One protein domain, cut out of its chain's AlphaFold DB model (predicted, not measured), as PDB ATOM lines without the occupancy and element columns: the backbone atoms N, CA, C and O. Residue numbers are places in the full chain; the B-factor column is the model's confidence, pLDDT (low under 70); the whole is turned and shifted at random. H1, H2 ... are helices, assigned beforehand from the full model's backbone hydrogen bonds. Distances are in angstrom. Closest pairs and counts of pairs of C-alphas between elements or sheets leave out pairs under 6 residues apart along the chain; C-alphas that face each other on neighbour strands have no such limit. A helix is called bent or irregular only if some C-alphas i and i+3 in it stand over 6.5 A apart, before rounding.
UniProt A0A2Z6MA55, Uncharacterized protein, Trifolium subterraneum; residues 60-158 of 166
ATOM      1  N   VAL A  60     -57.931  24.242  28.852       88.19
ATOM      2  CA  VAL A  60     -56.910  25.038  28.157       88.19
ATOM      3  C   VAL A  60     -57.334  26.502  28.083       88.19
ATOM      4  O   VAL A  60     -56.518  27.396  28.324       88.19
ATOM      5  N   THR A  61     -58.615  26.757  27.815       89.88
ATOM      6  CA  THR A  61     -59.193  28.105  27.802       89.88
ATOM      7  C   THR A  61     -59.076  28.767  29.176       89.88
ATOM      8  O   THR A  61     -58.597  29.898  29.276       89.88
ATOM      9  N   TYR A  62     -59.453  28.056  30.245       91.69
ATOM     10  CA  TYR A  62     -59.326  28.563  31.615       91.69
ATOM     11  C   TYR A  62     -57.863  28.832  31.989       91.69
ATOM     12  O   TYR A  62     -57.552  29.925  32.460       91.69
ATOM     13  N   ASN A  63     -56.956  27.886  31.728       91.12
ATOM     14  CA  ASN A  63     -55.533  28.030  32.047       91.12
ATOM     15  C   ASN A  63     -54.900  29.227  31.326       91.12
ATOM     16  O   ASN A  63     -54.174  30.000  31.948       91.12
ATOM     17  N   SER A  64     -55.240  29.435  30.051       92.00
ATOM     18  CA  SER A  64     -54.740  30.569  29.265       92.00
ATOM     19  C   SER A  64     -55.242  31.914  29.800       92.00
ATOM     20  O   SER A  64     -54.475  32.871  29.899       92.00
ATOM     21  N   LEU A  65     -56.523  31.997  30.181       93.38
ATOM     22  CA  LEU A  65     -57.093  33.206  30.785       93.38
ATOM     23  C   LEU A  65     -56.451  33.514  32.141       93.38
ATOM     24  O   LEU A  65     -56.104  34.666  32.408       93.38
ATOM     25  N   MET A  66     -56.268  32.494  32.983       94.25
ATOM     26  CA  MET A  66     -55.605  32.648  34.278       94.25
ATOM     27  C   MET A  66     -54.165  33.129  34.116       94.25
ATOM     28  O   MET A  66     -53.788  34.105  34.762       94.25
ATOM     29  N   ASP A  67     -53.382  32.505  33.229       92.19
ATOM     30  CA  ASP A  67     -51.994  32.906  32.991       92.19
ATOM     31  C   ASP A  67     -51.912  34.348  32.473       92.19
ATOM     32  O   ASP A  67     -51.159  35.162  33.012       92.19
ATOM     33  N   GLY A  68     -52.786  34.720  31.531       93.88
ATOM     34  CA  GLY A  68     -52.908  36.094  31.046       93.88
ATOM     35  C   GLY A  68     -53.150  37.110  32.168       93.88
ATOM     36  O   GLY A  68     -52.447  38.120  32.245       93.88
ATOM     37  N   TYR A  69     -54.090  36.838  33.080       94.88
ATOM     38  CA  TYR A  69     -54.345  37.709  34.235       94.88
ATOM     39  C   TYR A  69     -53.182  37.732  35.237       94.88
ATOM     40  O   TYR A  69     -52.844  38.800  35.757       94.88
ATOM     41  N   CYS A  70     -52.523  36.595  35.473       91.81
ATOM     42  CA  CYS A  70     -51.321  36.512  36.304       91.81
ATOM     43  C   CYS A  70     -50.167  37.357  35.733       91.81
ATOM     44  O   CYS A  70     -49.472  38.035  36.494       91.81
ATOM     45  N   LEU A  71     -49.978  37.368  34.408       91.06
ATOM     46  CA  LEU A  71     -48.941  38.157  33.729       91.06
ATOM     47  C   LEU A  71     -49.148  39.667  33.894       91.06
ATOM     48  O   LEU A  71     -48.180  40.396  34.121       91.06
ATOM     49  N   VAL A  72     -50.399  40.134  33.859       93.31
ATOM     50  CA  VAL A  72     -50.740  41.547  34.112       93.31
ATOM     51  C   VAL A  72     -50.942  41.867  35.600       93.31
ATOM     52  O   VAL A  72     -51.358  42.971  35.936       93.31
ATOM     53  N   LYS A  73     -50.603  40.931  36.502       91.06
ATOM     54  CA  LYS A  73     -50.714  41.050  37.971       91.06
ATOM     55  C   LYS A  73     -52.138  41.286  38.492       91.06
ATOM     56  O   LYS A  73     -52.323  41.701  39.634       91.06
ATOM     57  N   GLU A  74     -53.147  40.947  37.700       93.31
ATOM     58  CA  GLU A  74     -54.564  41.008  38.067       93.31
ATOM     59  C   GLU A  74     -54.990  39.705  38.765       93.31
ATOM     60  O   GLU A  74     -55.886  38.990  38.314       93.31
ATOM     61  N   ILE A  75     -54.330  39.374  39.882       94.75
ATOM     62  CA  ILE A  75     -54.478  38.065  40.543       94.75
ATOM     63  C   ILE A  75     -55.917  37.785  40.997       94.75
ATOM     64  O   ILE A  75     -56.374  36.652  40.930       94.75
ATOM     65  N   ASN A  76     -56.675  38.819  41.372       93.69
ATOM     66  CA  ASN A  76     -58.075  38.676  41.779       93.69
ATOM     67  C   ASN A  76     -58.956  38.165  40.631       93.69
ATOM     68  O   ASN A  76     -59.854  37.352  40.851       93.69
ATOM     69  N   LYS A  77     -58.685  38.612  39.395       94.62
ATOM     70  CA  LYS A  77     -59.387  38.117  38.205       94.62
ATOM     71  C   LYS A  77     -58.980  36.679  37.909       94.62
ATOM     72  O   LYS A  77     -59.860  35.856  37.688       94.62
ATOM     73  N   ALA A  78     -57.687  36.356  37.996       94.88
ATOM     74  CA  ALA A  78     -57.208  34.980  37.848       94.88
ATOM     75  C   ALA A  78     -57.877  34.027  38.860       94.88
ATOM     76  O   ALA A  78     -58.409  32.994  38.461       94.88
ATOM     77  N   SER A  79     -57.965  34.415  40.138       94.06
ATOM     78  CA  SER A  79     -58.655  33.642  41.183       94.06
ATOM     79  C   SER A  79     -60.147  33.462  40.901       94.06
ATOM     80  O   SER A  79     -60.690  32.382  41.118       94.06
ATOM     81  N   SER A  80     -60.818  34.497  40.385       94.38
ATOM     82  CA  SER A  80     -62.222  34.392  39.971       94.38
ATOM     83  C   SER A  80     -62.407  33.360  38.853       94.38
ATOM     84  O   SER A  80     -63.301  32.516  38.924       94.38
ATOM     85  N   ILE A  81     -61.516  33.363  37.854       93.75
ATOM     86  CA  ILE A  81     -61.520  32.380  36.762       93.75
ATOM     87  C   ILE A  81     -61.255  30.963  37.295       93.75
ATOM     88  O   ILE A  81     -61.967  30.035  36.906       93.75
ATOM     89  N   PHE A  82     -60.307  30.799  38.222       92.88
ATOM     90  CA  PHE A  82     -60.016  29.515  38.870       92.88
ATOM     91  C   PHE A  82     -61.234  28.950  39.618       92.88
ATOM     92  O   PHE A  82     -61.575  27.779  39.463       92.88
ATOM     93  N   ASN A  83     -61.950  29.790  40.371       91.00
ATOM     94  CA  ASN A  83     -63.169  29.377  41.072       91.00
ATOM     95  C   ASN A  83     -64.307  29.047  40.092       91.00
ATOM     96  O   ASN A  83     -64.963  28.014  40.222       91.00
ATOM     97  N   THR A  84     -64.482  29.875  39.056       90.38
ATOM     98  CA  THR A  84     -65.494  29.662  38.007       90.38
ATOM     99  C   THR A  84     -65.289  28.326  37.289       90.38
ATOM    100  O   THR A  84     -66.256  27.664  36.912       90.38
ATOM    101  N   MET A  85     -64.036  27.906  37.096       89.38
ATOM    102  CA  MET A  85     -63.693  26.618  36.492       89.38
ATOM    103  C   MET A  85     -64.247  25.445  37.316       89.38
ATOM    104  O   MET A  85     -64.891  24.552  36.755       89.38
ATOM    105  N   ALA A  86     -64.074  25.490  38.641       82.19
ATOM    106  CA  ALA A  86     -64.608  24.483  39.554       82.19
ATOM    107  C   ALA A  86     -66.150  24.470  39.561       82.19
ATOM    108  O   ALA A  86     -66.755  23.402  39.482       82.19
ATOM    109  N   GLU A  87     -66.786  25.645  39.581       86.12
ATOM    110  CA  GLU A  87     -68.251  25.791  39.522       86.12
ATOM    111  C   GLU A  87     -68.844  25.292  38.196       86.12
ATOM    112  O   GLU A  87     -69.935  24.727  38.160       86.12
ATOM    113  N   SER A  88     -68.096  25.437  37.100       82.31
ATOM    114  CA  SER A  88     -68.493  24.983  35.760       82.31
ATOM    115  C   SER A  88     -68.324  23.468  35.556       82.31
ATOM    116  O   SER A  88     -68.555  22.955  34.454       82.31
ATOM    117  N   GLY A  89     -67.910  22.744  36.605       79.69
ATOM    118  CA  GLY A  89     -67.677  21.302  36.587       79.69
ATOM    119  C   GLY A  89     -66.430  20.887  35.805       79.69
ATOM    120  O   GLY A  89     -66.308  19.719  35.437       79.69
ATOM    121  N   VAL A  90     -65.518  21.821  35.515       83.31
ATOM    122  CA  VAL A  90     -64.236  21.513  34.875       83.31
ATOM    123  C   VAL A  90     -63.233  21.167  35.973       83.31
ATOM    124  O   VAL A  90     -62.966  21.966  36.867       83.31
ATOM    125  N   THR A  91     -62.692  19.951  35.933       81.06
ATOM    126  CA  THR A  91     -61.745  19.476  36.947       81.06
ATOM    127  C   THR A  91     -60.433  20.249  36.857       81.06
ATOM    128  O   THR A  91     -59.805  20.272  35.802       81.06
ATOM    129  N   THR A  92     -60.014  20.866  37.965       84.19
ATOM    130  CA  THR A  92     -58.705  21.517  38.087       84.19
ATOM    131  C   THR A  92     -57.583  20.492  37.985       84.19
ATOM    132  O   THR A  92     -57.599  19.474  38.681       84.19
ATOM    133  N   ASP A  93     -56.613  20.750  37.107       85.38
ATOM    134  CA  ASP A  93     -55.446  19.891  36.911       85.38
ATOM    135  C   ASP A  93     -54.175  20.512  37.511       85.38
ATOM    136  O   ASP A  93     -54.177  21.625  38.043       85.38
ATOM    137  N   VAL A  94     -53.064  19.775  37.435       88.94
ATOM    138  CA  VAL A  94     -51.750  20.224  37.930       88.94
ATOM    139  C   VAL A  94     -51.356  21.574  37.318       88.94
ATOM    140  O   VAL A  94     -50.778  22.419  38.003       88.94
ATOM    141  N   GLN A  95     -51.670  21.785  36.038       89.75
ATOM    142  CA  GLN A  95     -51.372  23.014  35.310       89.75
ATOM    143  C   GLN A  95     -52.152  24.202  35.888       89.75
ATOM    144  O   GLN A  95     -51.529  25.213  36.211       89.75
ATOM    145  N   SER A  96     -53.460  24.064  36.123       91.44
ATOM    146  CA  SER A  96     -54.295  25.111  36.727       91.44
ATOM    147  C   SER A  96     -53.748  25.572  38.082       91.44
ATOM    148  O   SER A  96     -53.588  26.771  38.315       91.44
ATOM    149  N   TYR A  97     -53.395  24.629  38.965       93.62
ATOM    150  CA  TYR A  97     -52.785  24.968  40.256       93.62
ATOM    151  C   TYR A  97     -51.408  25.617  40.089       93.62
ATOM    152  O   TYR A  97     -51.109  26.595  40.770       93.62
ATOM    153  N   THR A  98     -50.575  25.110  39.174       93.38
ATOM    154  CA  THR A  98     -49.233  25.658  38.924       93.38
ATOM    155  C   THR A  98     -49.303  27.115  38.463       93.38
ATOM    156  O   THR A  98     -48.551  27.948  38.972       93.38
ATOM    157  N   VAL A  99     -50.227  27.442  37.551       93.81
ATOM    158  CA  VAL A  99     -50.454  28.816  37.071       93.81
ATOM    159  C   VAL A  99     -50.830  29.740  38.229       93.81
ATOM    160  O   VAL A  99     -50.223  30.801  38.391       93.81
ATOM    161  N   MET A 100     -51.777  29.324  39.074       95.31
ATOM    162  CA  MET A 100     -52.221  30.128  40.215       95.31
ATOM    163  C   MET A 100     -51.133  30.302  41.278       95.31
ATOM    164  O   MET A 100     -50.896  31.421  41.729       95.31
ATOM    165  N   ILE A 101     -50.423  29.231  41.642       95.25
ATOM    166  CA  ILE A 101     -49.309  29.268  42.603       95.25
ATOM    167  C   ILE A 101     -48.214  30.227  42.123       95.25
ATOM    168  O   ILE A 101     -47.780  31.101  42.874       95.25
ATOM    169  N   ASN A 102     -47.806  30.118  40.855       93.19
ATOM    170  CA  ASN A 102     -46.825  31.024  40.259       93.19
ATOM    171  C   ASN A 102     -47.324  32.480  40.276       93.19
ATOM    172  O   ASN A 102     -46.587  33.392  40.655       93.19
ATOM    173  N   GLY A 103     -48.594  32.697  39.919       93.69
ATOM    174  CA  GLY A 103     -49.253  33.999  39.992       93.69
ATOM    175  C   GLY A 103     -49.177  34.619  41.388       93.69
ATOM    176  O   GLY A 103     -48.679  35.737  41.535       93.69
ATOM    177  N   PHE A 104     -49.593  33.879  42.418       95.38
ATOM    178  CA  PHE A 104     -49.550  34.321  43.814       95.38
ATOM    179  C   PHE A 104     -48.126  34.636  44.292       95.38
ATOM    180  O   PHE A 104     -47.899  35.687  44.899       95.38
ATOM    181  N   CYS A 105     -47.142  33.793  43.963       93.38
ATOM    182  CA  CYS A 105     -45.736  34.054  44.280       93.38
ATOM    183  C   CYS A 105     -45.224  35.346  43.619       93.38
ATOM    184  O   CYS A 105     -44.569  36.159  44.278       93.38
ATOM    185  N   LYS A 106     -45.573  35.599  42.347       89.62
ATOM    186  CA  LYS A 106     -45.188  36.821  41.611       89.62
ATOM    187  C   LYS A 106     -45.749  38.102  42.232       89.62
ATOM    188  O   LYS A 106     -45.086  39.141  42.177       89.62
ATOM    189  N   VAL A 107     -46.934  38.043  42.843       92.12
ATOM    190  CA  VAL A 107     -47.549  39.176  43.561       92.12
ATOM    191  C   VAL A 107     -47.249  39.182  45.066       92.12
ATOM    192  O   VAL A 107     -47.835  39.968  45.803       92.12
ATOM    193  N   LYS A 108     -46.294  38.357  45.525       91.00
ATOM    194  CA  LYS A 108     -45.859  38.234  46.932       91.00
ATOM    195  C   LYS A 108     -46.951  37.764  47.905       91.00
ATOM    196  O   LYS A 108     -46.821  37.952  49.111       91.00
ATOM    197  N   MET A 109     -47.994  37.105  47.408       94.12
ATOM    198  CA  MET A 109     -49.057  36.494  48.212       94.12
ATOM    199  C   MET A 109     -48.746  35.017  48.487       94.12
ATOM    200  O   MET A 109     -49.498  34.119  48.122       94.12
ATOM    201  N   VAL A 110     -47.594  34.749  49.104       95.44
ATOM    202  CA  VAL A 110     -47.065  33.380  49.260       95.44
ATOM    203  C   VAL A 110     -47.925  32.510  50.179       95.44
ATOM    204  O   VAL A 110     -47.965  31.297  50.003       95.44
ATOM    205  N   ASP A 111     -48.658  33.104  51.120       95.81
ATOM    206  CA  ASP A 111     -49.606  32.367  51.963       95.81
ATOM    207  C   ASP A 111     -50.720  31.703  51.140       95.81
ATOM    208  O   ASP A 111     -51.019  30.530  51.351       95.81
ATOM    209  N   GLU A 112     -51.263  32.403  50.139       95.75
ATOM    210  CA  GLU A 112     -52.278  31.826  49.248       95.75
ATOM    211  C   GLU A 112     -51.693  30.756  48.326       95.75
ATOM    212  O   GLU A 112     -52.313  29.716  48.097       95.75
ATOM    213  N   ALA A 113     -50.453  30.947  47.867       95.88
ATOM    214  CA  ALA A 113     -49.735  29.912  47.128       95.88
ATOM    215  C   ALA A 113     -49.563  28.630  47.969       95.88
ATOM    216  O   ALA A 113     -49.777  27.524  47.471       95.88
ATOM    217  N   LEU A 114     -49.239  28.765  49.261       95.50
ATOM    218  CA  LEU A 114     -49.128  27.638  50.191       95.50
ATOM    219  C   LEU A 114     -50.483  26.986  50.512       95.50
ATOM    220  O   LEU A 114     -50.530  25.786  50.783       95.50
ATOM    221  N   ASN A 115     -51.581  27.743  50.495       95.94
ATOM    222  CA  ASN A 115     -52.922  27.180  50.658       95.94
ATOM    223  C   ASN A 115     -53.269  26.261  49.482       95.94
ATOM    224  O   ASN A 115     -53.667  25.116  49.699       95.94
ATOM    225  N   LEU A 116     -53.020  26.715  48.249       94.44
ATOM    226  CA  LEU A 116     -53.193  25.890  47.051       94.44
ATOM    227  C   LEU A 116     -52.258  24.676  47.042       94.44
ATOM    228  O   LEU A 116     -52.683  23.577  46.691       94.44
ATOM    229  N   TYR A 117     -51.010  24.844  47.485       94.06
ATOM    230  CA  TYR A 117     -50.072  23.737  47.676       94.06
ATOM    231  C   TYR A 117     -50.652  22.643  48.585       94.06
ATOM    232  O   TYR A 117     -50.724  21.474  48.200       94.06
ATOM    233  N   LYS A 118     -51.133  23.023  49.775       93.75
ATOM    234  CA  LYS A 118     -51.750  22.087  50.726       93.75
ATOM    235  C   LYS A 118     -52.971  21.402  50.126       93.75
ATOM    236  O   LYS A 118     -53.168  20.207  50.339       93.75
ATOM    237  N   GLU A 119     -53.775  22.132  49.362       92.44
ATOM    238  CA  GLU A 119     -54.925  21.568  48.664       92.44
ATOM    239  C   GLU A 119     -54.509  20.492  47.649       92.44
ATOM    240  O   GLU A 119     -55.102  19.409  47.640       92.44
ATOM    241  N   MET A 120     -53.457  20.733  46.856       91.44
ATOM    242  CA  MET A 120     -52.896  19.721  45.951       91.44
ATOM    243  C   MET A 120     -52.453  18.470  46.717       91.44
ATOM    244  O   MET A 120     -52.795  17.356  46.314       91.44
ATOM    245  N   CYS A 121     -51.763  18.633  47.852       89.81
ATOM    246  CA  CYS A 121     -51.352  17.513  48.702       89.81
ATOM    247  C   CYS A 121     -52.552  16.720  49.238       89.81
ATOM    248  O   CYS A 121     -52.563  15.490  49.156       89.81
ATOM    249  N   CYS A 122     -53.587  17.404  49.739       91.25
ATOM    250  CA  CYS A 122     -54.817  16.780  50.236       91.25
ATOM    251  C   CYS A 122     -55.546  15.991  49.141       91.25
ATOM    252  O   CYS A 122     -56.059  14.900  49.391       91.25
ATOM    253  N   ARG A 123     -55.552  16.516  47.912       87.25
ATOM    254  CA  ARG A 123     -56.128  15.859  46.732       87.25
ATOM    255  C   ARG A 123     -55.216  14.782  46.130       87.25
ATOM    256  O   ARG A 123     -55.608  14.149  45.154       87.25
ATOM    257  N   LYS A 124     -54.026  14.552  46.704       88.19
ATOM    258  CA  LYS A 124     -52.989  13.633  46.196       88.19
ATOM    259  C   LYS A 124     -52.580  13.930  44.748       88.19
ATOM    260  O   LYS A 124     -52.236  13.023  43.994       88.19
ATOM    261  N   ILE A 125     -52.619  15.203  44.367       87.38
ATOM    262  CA  ILE A 125     -52.149  15.672  43.067       87.38
ATOM    263  C   ILE A 125     -50.620  15.736  43.122       87.38
ATOM    264  O   ILE A 125     -50.052  16.333  44.036       87.38
ATOM    265  N   ILE A 126     -49.951  15.112  42.151       85.00
ATOM    266  CA  ILE A 126     -48.488  15.134  42.056       85.00
ATOM    267  C   ILE A 126     -48.060  16.510  41.545       85.00
ATOM    268  O   ILE A 126     -48.465  16.935  40.462       85.00
ATOM    269  N   LEU A 127     -47.250  17.205  42.338       84.62
ATOM    270  CA  LEU A 127     -46.633  18.459  41.936       84.62
ATOM    271  C   LEU A 127     -45.564  18.227  40.871       84.62
ATOM    272  O   LEU A 127     -44.868  17.213  40.893       84.62
ATOM    273  N   ASN A 128     -45.395  19.202  39.982       84.94
ATOM    274  CA  ASN A 128     -44.269  19.226  39.056       84.94
ATOM    275  C   ASN A 128     -43.133  20.112  39.604       84.94
ATOM    276  O   ASN A 128     -43.309  20.884  40.554       84.94
ATOM    277  N   VAL A 129     -41.960  20.018  38.973       87.88
ATOM    278  CA  VAL A 129     -40.765  20.801  39.332       87.88
ATOM    279  C   VAL A 129     -41.039  22.311  39.267       87.88
ATOM    280  O   VAL A 129     -40.583  23.065  40.124       87.88
ATOM    281  N   VAL A 130     -41.849  22.765  38.304       88.44
ATOM    282  CA  VAL A 130     -42.214  24.184  38.149       88.44
ATOM    283  C   VAL A 130     -43.012  24.692  39.354       88.44
ATOM    284  O   VAL A 130     -42.774  25.813  39.814       88.44
ATOM    285  N   THR A 131     -43.924  23.883  39.902       89.94
ATOM    286  CA  THR A 131     -44.700  24.223  41.099       89.94
ATOM    287  C   THR A 131     -43.775  24.385  42.306       89.94
ATOM    288  O   THR A 131     -43.844  25.411  42.985       89.94
ATOM    289  N   TYR A 132     -42.873  23.421  42.542       92.12
ATOM    290  CA  TYR A 132     -41.897  23.490  43.638       92.12
ATOM    291  C   TYR A 132     -40.992  24.715  43.508       92.12
ATOM    292  O   TYR A 132     -40.892  25.505  44.446       92.12
ATOM    293  N   ASN A 133     -40.406  24.933  42.329       93.25
ATOM    294  CA  ASN A 133     -39.527  26.073  42.077       93.25
ATOM    295  C   ASN A 133     -40.241  27.408  42.318       93.25
ATOM    296  O   ASN A 133     -39.667  28.308  42.927       93.25
ATOM    297  N   SER A 134     -41.508  27.522  41.906       93.62
ATOM    298  CA  SER A 134     -42.313  28.728  42.133       93.62
ATOM    299  C   SER A 134     -42.551  28.994  43.625       93.62
ATOM    300  O   SER A 134     -42.458  30.141  44.067       93.62
ATOM    301  N   LEU A 135     -42.841  27.955  44.417       94.81
ATOM    302  CA  LEU A 135     -43.028  28.073  45.869       94.81
ATOM    303  C   LEU A 135     -41.721  28.430  46.580       94.81
ATOM    304  O   LEU A 135     -41.708  29.352  47.396       94.81
ATOM    305  N   ILE A 136     -40.626  27.746  46.244       94.62
ATOM    306  CA  ILE A 136     -39.294  27.983  46.814       94.62
ATOM    307  C   ILE A 136     -38.847  29.420  46.527       94.62
ATOM    308  O   ILE A 136     -38.476  30.143  47.451       94.62
ATOM    309  N   ASP A 137     -38.949  29.876  45.276       93.19
ATOM    310  CA  ASP A 137     -38.622  31.250  44.887       93.19
ATOM    311  C   ASP A 137     -39.483  32.281  45.642       93.19
ATOM    312  O   ASP A 137     -38.959  33.245  46.211       93.19
ATOM    313  N   GLY A 138     -40.798  32.050  45.725       94.00
ATOM    314  CA  GLY A 138     -41.720  32.905  46.475       94.00
ATOM    315  C   GLY A 138     -41.379  32.995  47.967       94.00
ATOM    316  O   GLY A 138     -41.325  34.094  48.535       94.00
ATOM    317  N   LEU A 139     -41.099  31.857  48.609       94.50
ATOM    318  CA  LEU A 139     -40.709  31.768  50.019       94.50
ATOM    319  C   LEU A 139     -39.375  32.464  50.288       94.50
ATOM    320  O   LEU A 139     -39.273  33.238  51.246       94.50
ATOM    321  N   CYS A 140     -38.386  32.267  49.414       93.50
ATOM    322  CA  CYS A 140     -37.098  32.949  49.469       93.50
ATOM    323  C   CYS A 140     -37.265  34.470  49.402       93.50
ATOM    324  O   CYS A 140     -36.767  35.197  50.267       93.50
ATOM    325  N   LYS A 141     -38.054  34.960  48.438       91.44
ATOM    326  CA  LYS A 141     -38.382  36.390  48.293       91.44
ATOM    327  C   LYS A 141     -39.150  36.953  49.491       91.44
ATOM    328  O   LYS A 141     -39.004  38.133  49.806       91.44
ATOM    329  N   SER A 142     -39.919  36.113  50.181       93.00
ATOM    330  CA  SER A 142     -40.647  36.455  51.412       93.00
ATOM    331  C   SER A 142     -39.836  36.242  52.697       93.00
ATOM    332  O   SER A 142     -40.389  36.372  53.788       93.00
ATOM    333  N   ARG A 143     -38.533  35.931  52.594       92.75
ATOM    334  CA  ARG A 143     -37.617  35.654  53.720       92.75
ATOM    335  C   ARG A 143     -38.032  34.471  54.609       92.75
ATOM    336  O   ARG A 143     -37.582  34.368  55.746       92.75
ATOM    337  N   ARG A 144     -38.843  33.545  54.093       93.12
ATOM    338  CA  ARG A 144     -39.282  32.326  54.795       93.12
ATOM    339  C   ARG A 144     -38.392  31.138  54.429       93.12
ATOM    340  O   ARG A 144     -38.857  30.126  53.917       93.12
ATOM    341  N   ILE A 145     -37.091  31.299  54.665       93.62
ATOM    342  CA  ILE A 145     -36.049  30.402  54.145       93.62
ATOM    343  C   ILE A 145     -36.163  28.977  54.703       93.62
ATOM    344  O   ILE A 145     -35.982  28.026  53.953       93.62
ATOM    345  N   SER A 146     -36.522  28.810  55.980       94.69
ATOM    346  CA  SER A 146     -36.679  27.479  56.588       94.69
ATOM    347  C   SER A 146     -37.709  26.626  55.844       94.69
ATOM    348  O   SER A 146     -37.431  25.489  55.490       94.69
ATOM    349  N   TYR A 147     -38.856  27.219  55.505       93.88
ATOM    350  CA  TYR A 147     -39.915  26.545  54.751       93.88
ATOM    351  C   TYR A 147     -39.508  26.251  53.302       93.88
ATOM    352  O   TYR A 147     -39.922  25.251  52.726       93.88
ATOM    353  N   ALA A 148     -38.679  27.113  52.703       93.50
ATOM    354  CA  ALA A 148     -38.129  26.856  51.377       93.50
ATOM    355  C   ALA A 148     -37.218  25.617  51.386       93.50
ATOM    356  O   ALA A 148     -37.321  24.794  50.482       93.50
ATOM    357  N   PHE A 149     -36.382  25.451  52.418       92.12
ATOM    358  CA  PHE A 149     -35.557  24.251  52.585       92.12
ATOM    359  C   PHE A 149     -36.392  22.990  52.813       92.12
ATOM    360  O   PHE A 149     -36.114  21.979  52.180       92.12
ATOM    361  N   GLU A 150     -37.451  23.061  53.623       92.94
ATOM    362  CA  GLU A 150     -38.372  21.928  53.807       92.94
ATOM    363  C   GLU A 150     -38.961  21.447  52.469       92.94
ATOM    364  O   GLU A 150     -38.994  20.247  52.203       92.94
ATOM    365  N   LEU A 151     -39.364  22.372  51.586       91.06
ATOM    366  CA  LEU A 151     -39.853  22.015  50.249       91.06
ATOM    367  C   LEU A 151     -38.762  21.437  49.341       91.06
ATOM    368  O   LEU A 151     -39.058  20.569  48.520       91.06
ATOM    369  N   VAL A 152     -37.515  21.900  49.465       89.94
ATOM    370  CA  VAL A 152     -36.376  21.330  48.729       89.94
ATOM    371  C   VAL A 152     -36.123  19.892  49.176       89.94
ATOM    372  O   VAL A 152     -35.975  19.016  48.324       89.94
ATOM    373  N   ASP A 153     -36.106  19.629  50.479       90.56
ATOM    374  CA  ASP A 153     -35.921  18.278  51.019       90.56
ATOM    375  C   ASP A 153     -37.067  17.356  50.590       90.56
ATOM    376  O   ASP A 153     -36.839  16.217  50.180       90.56
ATOM    377  N   GLU A 154     -38.301  17.865  50.600       88.12
ATOM    378  CA  GLU A 154     -39.466  17.129  50.119       88.12
ATOM    379  C   GLU A 154     -39.356  16.780  48.626       88.12
ATOM    380  O   GLU A 154     -39.657  15.652  48.233       88.12
ATOM    381  N   MET A 155     -38.891  17.719  47.795       85.06
ATOM    382  CA  MET A 155     -38.669  17.489  46.366       85.06
ATOM    383  C   MET A 155     -37.607  16.408  46.121       85.06
ATOM    384  O   MET A 155     -37.789  15.575  45.242       85.06
ATOM    385  N   HIS A 156     -36.528  16.372  46.910       81.50
ATOM    386  CA  HIS A 156     -35.500  15.329  46.799       81.50
ATOM    387  C   HIS A 156     -35.969  13.972  47.339       81.50
ATOM    388  O   HIS A 156     -35.613  12.935  46.783       81.50
ATOM    389  N   GLY A 157     -36.779  13.961  48.402       79.25
ATOM    390  CA  GLY A 157     -37.370  12.738  48.952       79.25
ATOM    391  C   GLY A 157     -38.439  12.115  48.046       79.25
ATOM    392  O   GLY A 157     -38.705  10.917  48.130       79.25
ATOM    393  N   ARG A 158     -39.045  12.914  47.162       69.94
ATOM    394  CA  ARG A 158     -39.957  12.474  46.103       69.94
ATOM    395  C   ARG A 158     -39.181  12.399  44.788       69.94
ATOM    396  O   ARG A 158     -39.281  13.328  44.007       69.94
TER     397      ARG A 158
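AT A GLANCE: This is residues 60 to 158 of the 166 residues of an uncharacterized protein of Trifolium subterraneum (UniProt A0A2Z6MA55). Three helical hairpins, H1 with H2, H3 with H4 and H5 with H6, stand side by side along the longest axis. H1, H3 and H5 run the same way in a gently bent row, while their partners H2, H4 and H6 run back and stay apart from one another. The printed part has 99 residues with six named helices, H1 to H6 in order, and no named strand: all helix. It is compact, with a radius of gyration of the C-alphas of 13.1 A and spans of 37 by 28 by 17 A.

HOW THE PARTS SIT: The hub is H3, residues 94 to 106, which touches four other helices. H1, residues 60 to 71, touches it at Cys 70 and Gly 103, the closest C-alphas, 4.9 A apart, at a shallow tilt of 9 degrees, the same way. H5, residues 129 to 141, touches H3 at C-alphas 138 and 105, 4.7 A apart, at a shallow tilt of 17 degrees, the same way. H4, residues 110 to 122, forms a hairpin with H3, closest C-alphas 113 and 101, 4.6 A apart. H4 touches H5 with residues 110 to 114 alone, at a shallow tilt of 33 degrees, only just short of steep; C-alphas 110 and 138 are closest, 6.0 A apart. H2, residues 75 to 87, forms a hairpin with H1, closest C-alphas 78 and 66, 4.6 A apart, and touches H3, closest C-alphas 75 and 103, 6.6 A apart. H1 to H5 form an up and down bundle, each running against the one before. H6, residues 145 to 157, touches H5, closest C-alphas 148 and 136, 4.8 A apart. In H1 to H6 every O i to N i+4 pair is within hydrogen-bond range.

IN THESE COORDINATES: H3 spans 18.2 A, H2 and H6 18.5 A, H4 18.3 A, H5 18.1 A and H1 16.3 A. H1 begins at C-alpha 60 (-56.910, 25.038, 28.157); H6 ends at C-alpha 157 (-37.370, 12.738, 48.952).

THE WHOLE: The C-alphas farthest apart, of Ser 88 and Ser 146, are 38.1 A apart. The printed part has no cut and no long link. Mean pLDDT of the printed part is 91.0; residue 158 is under 70.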